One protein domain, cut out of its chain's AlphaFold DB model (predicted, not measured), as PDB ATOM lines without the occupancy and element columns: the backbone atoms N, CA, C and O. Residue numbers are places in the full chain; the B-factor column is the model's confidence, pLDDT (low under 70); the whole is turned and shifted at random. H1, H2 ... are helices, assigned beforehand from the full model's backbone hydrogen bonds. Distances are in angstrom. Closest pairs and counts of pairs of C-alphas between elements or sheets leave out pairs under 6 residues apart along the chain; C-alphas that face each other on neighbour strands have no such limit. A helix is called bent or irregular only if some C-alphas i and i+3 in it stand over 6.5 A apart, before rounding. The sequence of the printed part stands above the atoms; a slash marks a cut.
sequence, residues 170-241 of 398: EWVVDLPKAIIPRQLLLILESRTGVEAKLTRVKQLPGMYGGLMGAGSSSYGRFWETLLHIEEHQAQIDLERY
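This is residues 170 to 241 of the 398 residues of the protein "RNA helicase" of Thanatephorus cucumeris (strain AG1-IB / isolate 7/3/14) (UniProt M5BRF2). An arm, residues 170 to 177, sticks out from a body where a short helical hairpin, H1 and H2, stands loosely beside one long helix, H3, kinked near residue 217. Residues 234 to 241, of which 234 to 239 belong to H3, also stick out. The printed part has 72 residues with three named helices and no named strand, is all helix and loose, with radius of gyration of the C-alphas 14.1 A, and spans 44 by 39 by 18 A.

H1, residues 182 to 188, and H2, residues 194 to 202, touch as a hairpin at a shallow tilt of 29 degrees, opposite ways; their closest C-alphas, of Ile 187 and Lys 197, are 6.0 A apart. H3, residues 210 to 239, is close to H1 but not clearly touching; their closest C-alphas, of Leu 188 and Ile 229, are 7.6 A apart. Every O i to N i+4 pair is within hydrogen-bond range in H1 and H2, 21 of 26 in H3.

C-alpha 182 begins H1 at (4.989, 3.566, -23.779). H3, 29.8 A long, is irregular, C-alphas 213 and 216 being 9.5 A apart, and ends at C-alpha 239 (15.531, 15.604, -37.433).

The printed part has no cut. Residues 212 to 214 have pLDDT under 70.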
ATOM      1  N   GLU A 170     -10.441  11.113 -50.301       74.12
ATOM      2  CA  GLU A 170     -11.678  10.881 -49.563       74.12
ATOM      3  C   GLU A 170     -11.544   9.546 -48.833       74.12
ATOM      4  O   GLU A 170     -11.549   8.467 -49.428       74.12
ATOM      5  N   TRP A 171     -11.310   9.624 -47.527       73.50
ATOM      6  CA  TRP A 171     -11.119   8.442 -46.701       73.50
ATOM      7  C   TRP A 171     -12.471   7.800 -46.409       73.50
ATOM      8  O   TRP A 171     -13.341   8.419 -45.808       73.50
ATOM      9  N   VAL A 172     -12.623   6.538 -46.806       80.69
ATOM     10  CA  VAL A 172     -13.796   5.722 -46.448       80.69
ATOM     11  C   VAL A 172     -13.738   5.299 -44.975       80.69
ATOM     12  O   VAL A 172     -14.767   5.160 -44.324       80.69
ATOM     13  N   VAL A 173     -12.526   5.089 -44.449       81.19
ATOM     14  CA  VAL A 173     -12.266   4.676 -43.065       81.19
ATOM     15  C   VAL A 173     -11.060   5.442 -42.541       81.19
ATOM     16  O   VAL A 173     -10.048   5.566 -43.242       81.19
ATOM     17  N   ASP A 174     -11.159   5.908 -41.300       83.31
ATOM     18  CA  ASP A 174     -10.056   6.559 -40.607       83.31
ATOM     19  C   ASP A 174      -8.881   5.600 -40.396       83.31
ATOM     20  O   ASP A 174      -9.037   4.431 -40.029       83.31
ATOM     21  N   LEU A 175      -7.671   6.109 -40.616       85.69
ATOM     22  CA  LEU A 175      -6.456   5.352 -40.349       85.69
ATOM     23  C   LEU A 175      -6.250   5.148 -38.841       85.69
ATOM     24  O   LEU A 175      -6.592   6.027 -38.042       85.69
ATOM     25  N   PRO A 176      -5.631   4.024 -38.430       86.69
ATOM     26  CA  PRO A 176      -5.266   3.833 -37.035       86.69
ATOM     27  C   PRO A 176      -4.307   4.942 -36.593       86.69
ATOM     28  O   PRO A 176      -3.472   5.404 -37.365       86.69
ATOM     29  N   LYS A 177      -4.383   5.348 -35.323       85.75
ATOM     30  CA  LYS A 177      -3.448   6.345 -34.767       85.75
ATOM     31  C   LYS A 177      -2.022   5.796 -34.621       85.75
ATOM     32  O   LYS A 177      -1.077   6.587 -34.629       85.75
ATOM     33  N   ALA A 178      -1.905   4.469 -34.462       88.50
ATOM     34  CA  ALA A 178      -0.664   3.712 -34.273       88.50
ATOM     35  C   ALA A 178       0.313   4.427 -33.321       88.50
ATOM     36  O   ALA A 178       1.391   4.865 -33.712       88.50
ATOM     37  N   ILE A 179      -0.116   4.641 -32.074       91.00
ATOM     38  CA  ILE A 179       0.709   5.316 -31.067       91.00
ATOM     39  C   ILE A 179       1.751   4.320 -30.561       91.00
ATOM     40  O   ILE A 179       1.387   3.229 -30.127       91.00
ATOM     41  N   ILE A 180       3.028   4.718 -30.568       92.12
ATOM     42  CA  ILE A 180       4.128   3.889 -30.065       92.12
ATOM     43  C   ILE A 180       3.844   3.496 -28.603       92.12
ATOM     44  O   ILE A 180       3.657   4.378 -27.756       92.12
ATOM     45  N   PRO A 181       3.844   2.193 -28.262       92.88
ATOM     46  CA  PRO A 181       3.625   1.742 -26.894       92.88
ATOM     47  C   PRO A 181       4.631   2.361 -25.918       92.88
ATOM     48  O   PRO A 181       5.838   2.340 -26.156       92.88
ATOM     49  N   ARG A 182       4.154   2.855 -24.768       92.69
ATOM     50  CA  ARG A 182       4.989   3.566 -23.779       92.69
ATOM     51  C   ARG A 182       6.217   2.763 -23.339       92.69
ATOM     52  O   ARG A 182       7.294   3.329 -23.192       92.69
ATOM     53  N   GLN A 183       6.071   1.453 -23.142       92.75
ATOM     54  CA  GLN A 183       7.190   0.582 -22.771       92.75
ATOM     55  C   GLN A 183       8.274   0.552 -23.856       92.75
ATOM     56  O   GLN A 183       9.458   0.622 -23.531       92.75
ATOM     57  N   LEU A 184       7.874   0.483 -25.129       94.00
ATOM     58  CA  LEU A 184       8.796   0.517 -26.258       94.00
ATOM     59  C   LEU A 184       9.471   1.887 -26.359       94.00
ATOM     60  O   LEU A 184      10.696   1.947 -26.435       94.00
ATOM     61  N   LEU A 185       8.704   2.974 -26.250       93.75
ATOM     62  CA  LEU A 185       9.236   4.338 -26.269       93.75
ATOM     63  C   LEU A 185      10.299   4.550 -25.178       93.75
ATOM     64  O   LEU A 185      11.387   5.036 -25.466       93.75
ATOM     65  N   LEU A 186      10.051   4.081 -23.948       94.12
ATOM     66  CA  LEU A 186      11.023   4.154 -22.845       94.12
ATOM     67  C   LEU A 186      12.325   3.386 -23.127       94.12
ATOM     68  O   LEU A 186      13.386   3.772 -22.634       94.12
ATOM     69  N   ILE A 187      12.266   2.283 -23.880       94.25
ATOM     70  CA  ILE A 187      13.459   1.530 -24.295       94.25
ATOM     71  C   ILE A 187      14.197   2.272 -25.417       94.25
ATOM     72  O   ILE A 187      15.427   2.337 -25.415       94.25
ATOM     73  N   LEU A 188      13.467   2.842 -26.374       92.44
ATOM     74  CA  LEU A 188      14.053   3.565 -27.502       92.44
ATOM     75  C   LEU A 188      14.708   4.877 -27.061       92.44
ATOM     76  O   LEU A 188      15.815   5.192 -27.508       92.44
ATOM     77  N   GLU A 189      14.097   5.590 -26.120       90.81
ATOM     78  CA  GLU A 189      14.599   6.858 -25.591       90.81
ATOM     79  C   GLU A 189      15.659   6.703 -24.490       90.81
ATOM     80  O   GLU A 189      16.306   7.694 -24.131       90.81
ATOM     81  N   SER A 190      15.881   5.494 -23.953       91.19
ATOM     82  CA  SER A 190      16.884   5.291 -22.902       91.19
ATOM     83  C   SER A 190      18.297   5.602 -23.405       91.19
ATOM     84  O   SER A 190      18.678   5.268 -24.529       91.19
ATOM     85  N   ARG A 191      19.127   6.202 -22.544       86.88
ATOM     86  CA  ARG A 191      20.542   6.525 -22.834       86.88
ATOM     87  C   ARG A 191      21.475   5.308 -22.727       86.88
ATOM     88  O   ARG A 191      22.627   5.427 -22.330       86.88
ATOM     89  N   THR A 192      20.966   4.123 -23.041       89.62
ATOM     90  CA  THR A 192      21.709   2.860 -22.994       89.62
ATOM     91  C   THR A 192      22.288   2.525 -24.367       89.62
ATOM     92  O   THR A 192      21.750   2.953 -25.390       89.62
ATOM     93  N   GLY A 193      23.357   1.725 -24.407       89.62
ATOM     94  CA  GLY A 193      23.923   1.228 -25.664       89.62
ATOM     95  C   GLY A 193      22.936   0.377 -26.477       89.62
ATOM     96  O   GLY A 193      21.939  -0.118 -25.943       89.62
ATOM     97  N   VAL A 194      23.232   0.194 -27.768       89.69
ATOM     98  CA  VAL A 194      22.384  -0.548 -28.723       89.69
ATOM     99  C   VAL A 194      22.087  -1.968 -28.232       89.69
ATOM    100  O   VAL A 194      20.929  -2.370 -28.212       89.69
ATOM    101  N   GLU A 195      23.093  -2.683 -27.724       90.94
ATOM    102  CA  GLU A 195      22.933  -4.053 -27.209       90.94
ATOM    103  C   GLU A 195      21.960  -4.150 -26.027       90.94
ATOM    104  O   GLU A 195      21.130  -5.060 -25.944       90.94
ATOM    105  N   ALA A 196      22.009  -3.173 -25.119       91.44
ATOM    106  CA  ALA A 196      21.099  -3.121 -23.982       91.44
ATOM    107  C   ALA A 196      19.655  -2.845 -24.433       91.44
ATOM    108  O   ALA A 196      18.720  -3.454 -23.910       91.44
ATOM    109  N   LYS A 197      19.463  -1.971 -25.433       92.88
ATOM    110  CA  LYS A 197      18.140  -1.737 -26.036       92.88
ATOM    111  C   LYS A 197      17.624  -2.999 -26.714       92.88
ATOM    112  O   LYS A 197      16.503  -3.415 -26.438       92.88
ATOM    113  N   LEU A 198      18.457  -3.646 -27.526       91.50
ATOM    114  CA  LEU A 198      18.113  -4.869 -28.245       91.50
ATOM    115  C   LEU A 198      17.684  -5.988 -27.288       91.50
ATOM    116  O   LEU A 198      16.678  -6.653 -27.527       91.50
ATOM    117  N   THR A 199      18.413  -6.165 -26.185       91.19
ATOM    118  CA  THR A 199      18.087  -7.165 -25.159       91.19
ATOM    119  C   THR A 199      16.705  -6.913 -24.557       91.19
ATOM    120  O   THR A 199      15.911  -7.843 -24.441       91.19
ATOM    121  N   ARG A 200      16.374  -5.655 -24.242       91.44
ATOM    122  CA  ARG A 200      15.065  -5.278 -23.684       91.44
ATOM    123  C   ARG A 200      13.934  -5.403 -24.707       91.44
ATOM    124  O   ARG A 200      12.858  -5.867 -24.357       91.44
ATOM    125  N   VAL A 201      14.180  -5.032 -25.965       91.62
ATOM    126  CA  VAL A 201      13.211  -5.174 -27.066       91.62
ATOM    127  C   VAL A 201      12.869  -6.647 -27.305       91.62
ATOM    128  O   VAL A 201      11.697  -6.994 -27.401       91.62
ATOM    129  N   LYS A 202      13.861  -7.544 -27.295       89.56
ATOM    130  CA  LYS A 202      13.648  -8.998 -27.443       89.56
ATOM    131  C   LYS A 202      12.802  -9.621 -26.325       89.56
ATOM    132  O   LYS A 202      12.229 -10.686 -26.527       89.56
ATOM    133  N   GLN A 203      12.732  -8.977 -25.162       88.81
ATOM    134  CA  GLN A 203      11.905  -9.408 -24.031       88.81
ATOM    135  C   GLN A 203      10.456  -8.901 -24.122       88.81
ATOM    136  O   GLN A 203       9.639  -9.256 -23.273       88.81
ATOM    137  N   LEU A 204      10.115  -8.075 -25.121       88.69
ATOM    138  CA  LEU A 204       8.751  -7.584 -25.298       88.69
ATOM    139  C   LEU A 204       7.794  -8.706 -25.746       88.69
ATOM    140  O   LEU A 204       8.193  -9.612 -26.488       88.69
ATOM    141  N   PRO A 205       6.508  -8.639 -25.347       81.94
ATOM    142  CA  PRO A 205       5.492  -9.573 -25.824       81.94
ATOM    143  C   PRO A 205       5.411  -9.577 -27.357       81.94
ATOM    144  O   PRO A 205       5.302  -8.525 -27.976       81.94
ATOM    145  N   GLY A 206       5.446 -10.760 -27.976       78.69
ATOM    146  CA  GLY A 206       5.433 -10.905 -29.440       78.69
ATOM    147  C   GLY A 206       6.803 -10.789 -30.121       78.69
ATOM    148  O   GLY A 206       6.890 -11.005 -31.323       78.69
ATOM    149  N   MET A 207       7.877 -10.503 -29.374       85.44
ATOM    150  CA  MET A 207       9.256 -10.542 -29.886       85.44
ATOM    151  C   MET A 207      10.036 -11.791 -29.462       85.44
ATOM    152  O   MET A 207      11.115 -12.065 -29.997       85.44
ATOM    153  N   TYR A 208       9.491 -12.562 -28.518       77.69
ATOM    154  CA  TYR A 208      10.125 -13.771 -28.005       77.69
ATOM    155  C   TYR A 208      10.285 -14.822 -29.112       77.69
ATOM    156  O   TYR A 208       9.333 -15.147 -29.814       77.69
ATOM    157  N   GLY A 209      11.500 -15.346 -29.288       72.69
ATOM    158  CA  GLY A 209      11.809 -16.298 -30.364       72.69
ATOM    159  C   GLY A 209      11.884 -15.687 -31.773       72.69
ATOM    160  O   GLY A 209      12.094 -16.422 -32.740       72.69
ATOM    161  N   GLY A 210      11.761 -14.360 -31.912       79.25
ATOM    162  CA  GLY A 210      11.818 -13.659 -33.198       79.25
ATOM    163  C   GLY A 210      10.712 -14.083 -34.169       79.25
ATOM    164  O   GLY A 210       9.685 -14.615 -33.761       79.25
ATOM    165  N   LEU A 211      10.939 -13.892 -35.473       71.88
ATOM    166  CA  LEU A 211       9.969 -14.267 -36.513       71.88
ATOM    167  C   LEU A 211       9.643 -15.775 -36.505       71.88
ATOM    168  O   LEU A 211       8.504 -16.157 -36.751       71.88
ATOM    169  N   MET A 212      10.626 -16.621 -36.174       67.25
ATOM    170  CA  MET A 212      10.465 -18.079 -36.067       67.25
ATOM    171  C   MET A 212       9.563 -18.478 -34.892       67.25
ATOM    172  O   MET A 212       8.768 -19.404 -35.016       67.25
ATOM    173  N   GLY A 213       9.664 -17.772 -33.763       65.38
ATOM    174  CA  GLY A 213       8.773 -17.956 -32.617       65.38
ATOM    175  C   GLY A 213       7.397 -17.319 -32.812       65.38
ATOM    176  O   GLY A 213       6.455 -17.691 -32.115       65.38
ATOM    177  N   ALA A 214       7.265 -16.381 -33.758       63.91
ATOM    178  CA  ALA A 214       6.063 -15.573 -33.888       63.91
ATOM    179  C   ALA A 214       4.848 -16.362 -34.430       63.91
ATOM    180  O   ALA A 214       3.701 -16.072 -34.070       63.91
ATOM    181  N   GLY A 215       5.061 -17.383 -35.265       71.88
ATOM    182  CA  GLY A 215       3.978 -18.157 -35.884       71.88
ATOM    183  C   GLY A 215       2.884 -17.285 -36.531       71.88
ATOM    184  O   GLY A 215       3.028 -16.075 -36.707       71.88
ATOM    185  N   SER A 216       1.736 -17.882 -36.864       72.19
ATOM    186  CA  SER A 216       0.638 -17.124 -37.487       72.19
ATOM    187  C   SER A 216      -0.049 -16.141 -36.529       72.19
ATOM    188  O   SER A 216      -0.575 -15.126 -36.974       72.19
ATOM    189  N   SER A 217      -0.069 -16.431 -35.223       74.06
ATOM    190  CA  SER A 217      -0.825 -15.654 -34.230       74.06
ATOM    191  C   SER A 217      -0.067 -14.450 -33.670       74.06
ATOM    192  O   SER A 217      -0.704 -13.514 -33.187       74.06
ATOM    193  N   SER A 218       1.268 -14.430 -33.738       80.31
ATOM    194  CA  SER A 218       2.065 -13.290 -33.262       80.31
ATOM    195  C   SER A 218       2.919 -12.604 -34.328       80.31
ATOM    196  O   SER A 218       3.569 -11.608 -34.018       80.31
ATOM    197  N   TYR A 219       2.802 -13.019 -35.598       85.31
ATOM    198  CA  TYR A 219       3.318 -12.282 -36.759       85.31
ATOM    199  C   TYR A 219       2.948 -10.792 -36.717       85.31
ATOM    200  O   TYR A 219       3.825  -9.939 -36.823       85.31
ATOM    201  N   GLY A 220       1.664 -10.475 -36.500       86.56
ATOM    202  CA  GLY A 220       1.185  -9.090 -36.461       86.56
ATOM    203  C   GLY A 220       1.900  -8.253 -35.397       86.56
ATOM    204  O   GLY A 220       2.451  -7.207 -35.714       86.56
ATOM    205  N   ARG A 221       1.982  -8.764 -34.159       86.81
ATOM    206  CA  ARG A 221       2.646  -8.080 -33.031       86.81
ATOM    207  C   ARG A 221       4.151  -7.916 -33.241       86.81
ATOM    208  O   ARG A 221       4.713  -6.882 -32.875       86.81
ATOM    209  N   PHE A 222       4.799  -8.926 -33.823       89.19
ATOM    210  CA  PHE A 222       6.220  -8.881 -34.151       89.19
ATOM    211  C   PHE A 222       6.512  -7.734 -35.127       89.19
ATOM    212  O   PHE A 222       7.326  -6.860 -34.828       89.19
ATOM    213  N   TRP A 223       5.804  -7.696 -36.259       90.44
ATOM    214  CA  TRP A 223       6.004  -6.663 -37.277       90.44
ATOM    215  C   TRP A 223       5.531  -5.285 -36.831       90.44
ATOM    216  O   TRP A 223       6.190  -4.300 -37.142       90.44
ATOM    217  N   GLU A 224       4.458  -5.196 -36.048       91.50
ATOM    218  CA  GLU A 224       3.981  -3.933 -35.479       91.50
ATOM    219  C   GLU A 224       5.047  -3.294 -34.581       91.50
ATOM    220  O   GLU A 224       5.317  -2.097 -34.683       91.50
ATOM    221  N   THR A 225       5.716  -4.103 -33.754       92.31
ATOM    222  CA  THR A 225       6.816  -3.626 -32.906       92.31
ATOM    223  C   THR A 225       7.980  -3.110 -33.750       92.31
ATOM    224  O   THR A 225       8.500  -2.030 -33.473       92.31
ATOM    225  N   LEU A 226       8.372  -3.841 -34.798       93.50
ATOM    226  CA  LEU A 226       9.440  -3.407 -35.705       93.50
ATOM    227  C   LEU A 226       9.077  -2.123 -36.461       93.50
ATOM    228  O   LEU A 226       9.926  -1.245 -36.581       93.50
ATOM    229  N   LEU A 227       7.826  -1.980 -36.909       94.75
ATOM    230  CA  LEU A 227       7.346  -0.761 -37.561       94.75
ATOM    231  C   LEU A 227       7.425   0.450 -36.633       94.75
ATOM    232  O   LEU A 227       7.884   1.501 -37.064       94.75
ATOM    233  N   HIS A 228       7.053   0.308 -35.358       95.06
ATOM    234  CA  HIS A 228       7.203   1.396 -34.388       95.06
ATOM    235  C   HIS A 228       8.667   1.785 -34.147       95.06
ATOM    236  O   HIS A 228       8.967   2.964 -33.954       95.06
ATOM    237  N   ILE A 229       9.580   0.809 -34.151       94.75
ATOM    238  CA  ILE A 229      11.021   1.066 -34.025       94.75
ATOM    239  C   ILE A 229      11.528   1.831 -35.253       94.75
ATOM    240  O   ILE A 229      12.234   2.827 -35.091       94.75
ATOM    241  N   GLU A 230      11.145   1.394 -36.453       95.38
ATOM    242  CA  GLU A 230      11.513   2.042 -37.715       95.38
ATOM    243  C   GLU A 230      10.940   3.459 -37.805       95.38
ATOM    244  O   GLU A 230      11.672   4.392 -38.109       95.38
ATOM    245  N   GLU A 231       9.663   3.659 -37.464       94.25
ATOM    246  CA  GLU A 231       9.016   4.977 -37.454       94.25
ATOM    247  C   GLU A 231       9.753   5.960 -36.535       94.25
ATOM    248  O   GLU A 231      10.041   7.093 -36.927       94.25
ATOM    249  N   HIS A 232      10.111   5.514 -35.328       93.19
ATOM    250  CA  HIS A 232      10.871   6.319 -34.376       93.19
ATOM    251  C   HIS A 232      12.272   6.662 -34.903       93.19
ATOM    252  O   HIS A 232      12.721   7.804 -34.782       93.19
ATOM    253  N   GLN A 233      12.974   5.695 -35.503       92.00
ATOM    254  CA  GLN A 233      14.302   5.927 -36.070       92.00
ATOM    255  C   GLN A 233      14.242   6.857 -37.291       92.00
ATOM    256  O   GLN A 233      15.029   7.799 -37.369       92.00
ATOM    257  N   ALA A 234      13.265   6.672 -38.179       91.19
ATOM    258  CA  ALA A 234      13.032   7.528 -39.338       91.19
ATOM    259  C   ALA A 234      12.734   8.979 -38.929       91.19
ATOM    260  O   ALA A 234      13.220   9.911 -39.570       91.19
ATOM    261  N   GLN A 235      11.993   9.192 -37.836       89.69
ATOM    262  CA  GLN A 235      11.782  10.531 -37.286       89.69
ATOM    263  C   GLN A 235      13.100  11.171 -36.818       89.69
ATOM    264  O   GLN A 235      13.377  12.314 -37.182       89.69
ATOM    265  N   ILE A 236      13.937  10.437 -36.078       87.94
ATOM    266  CA  ILE A 236      15.257  10.914 -35.621       87.94
ATOM    267  C   ILE A 236      16.196  11.196 -36.799       87.94
ATOM    268  O   ILE A 236      16.974  12.152 -36.777       87.94
ATOM    269  N   ASP A 237      16.173  10.360 -37.831       87.88
ATOM    270  CA  ASP A 237      17.010  10.573 -39.008       87.88
ATOM    271  C   ASP A 237      16.561  11.809 -39.792       87.88
ATOM    272  O   ASP A 237      17.406  12.554 -40.292       87.88
ATOM    273  N   LEU A 238      15.256  12.087 -39.817       87.50
ATOM    274  CA  LEU A 238      14.706  13.288 -40.433       87.50
ATOM    275  C   LEU A 238      15.053  14.566 -39.650       87.50
ATOM    276  O   LEU A 238      15.356  15.590 -40.263       87.50
ATOM    277  N   GLU A 239      15.105  14.498 -38.315       87.81
ATOM    278  CA  GLU A 239      15.531  15.604 -37.433       87.81
ATOM    279  C   GLU A 239      16.928  16.137 -37.771       87.81
ATOM    280  O   GLU A 239      17.224  17.319 -37.580       87.81
ATOM    281  N   ARG A 240      17.806  15.303 -38.340       84.50
ATOM    282  CA  ARG A 240      19.154  15.736 -38.751       84.50
ATOM    283  C   ARG A 240      19.112  16.837 -39.803       84.50
ATOM    284  O   ARG A 240      20.018  17.675 -39.831       84.50
ATOM    285  N   TYR A 241      18.064  16.857 -40.621       86.81
ATOM    286  CA  TYR A 241      17.884  17.822 -41.699       86.81
ATOM    287  C   TYR A 241      17.233  19.127 -41.249       86.81
ATOM    288  O   TYR A 241      17.224  20.065 -42.041       86.81
TER     289      TYR A 241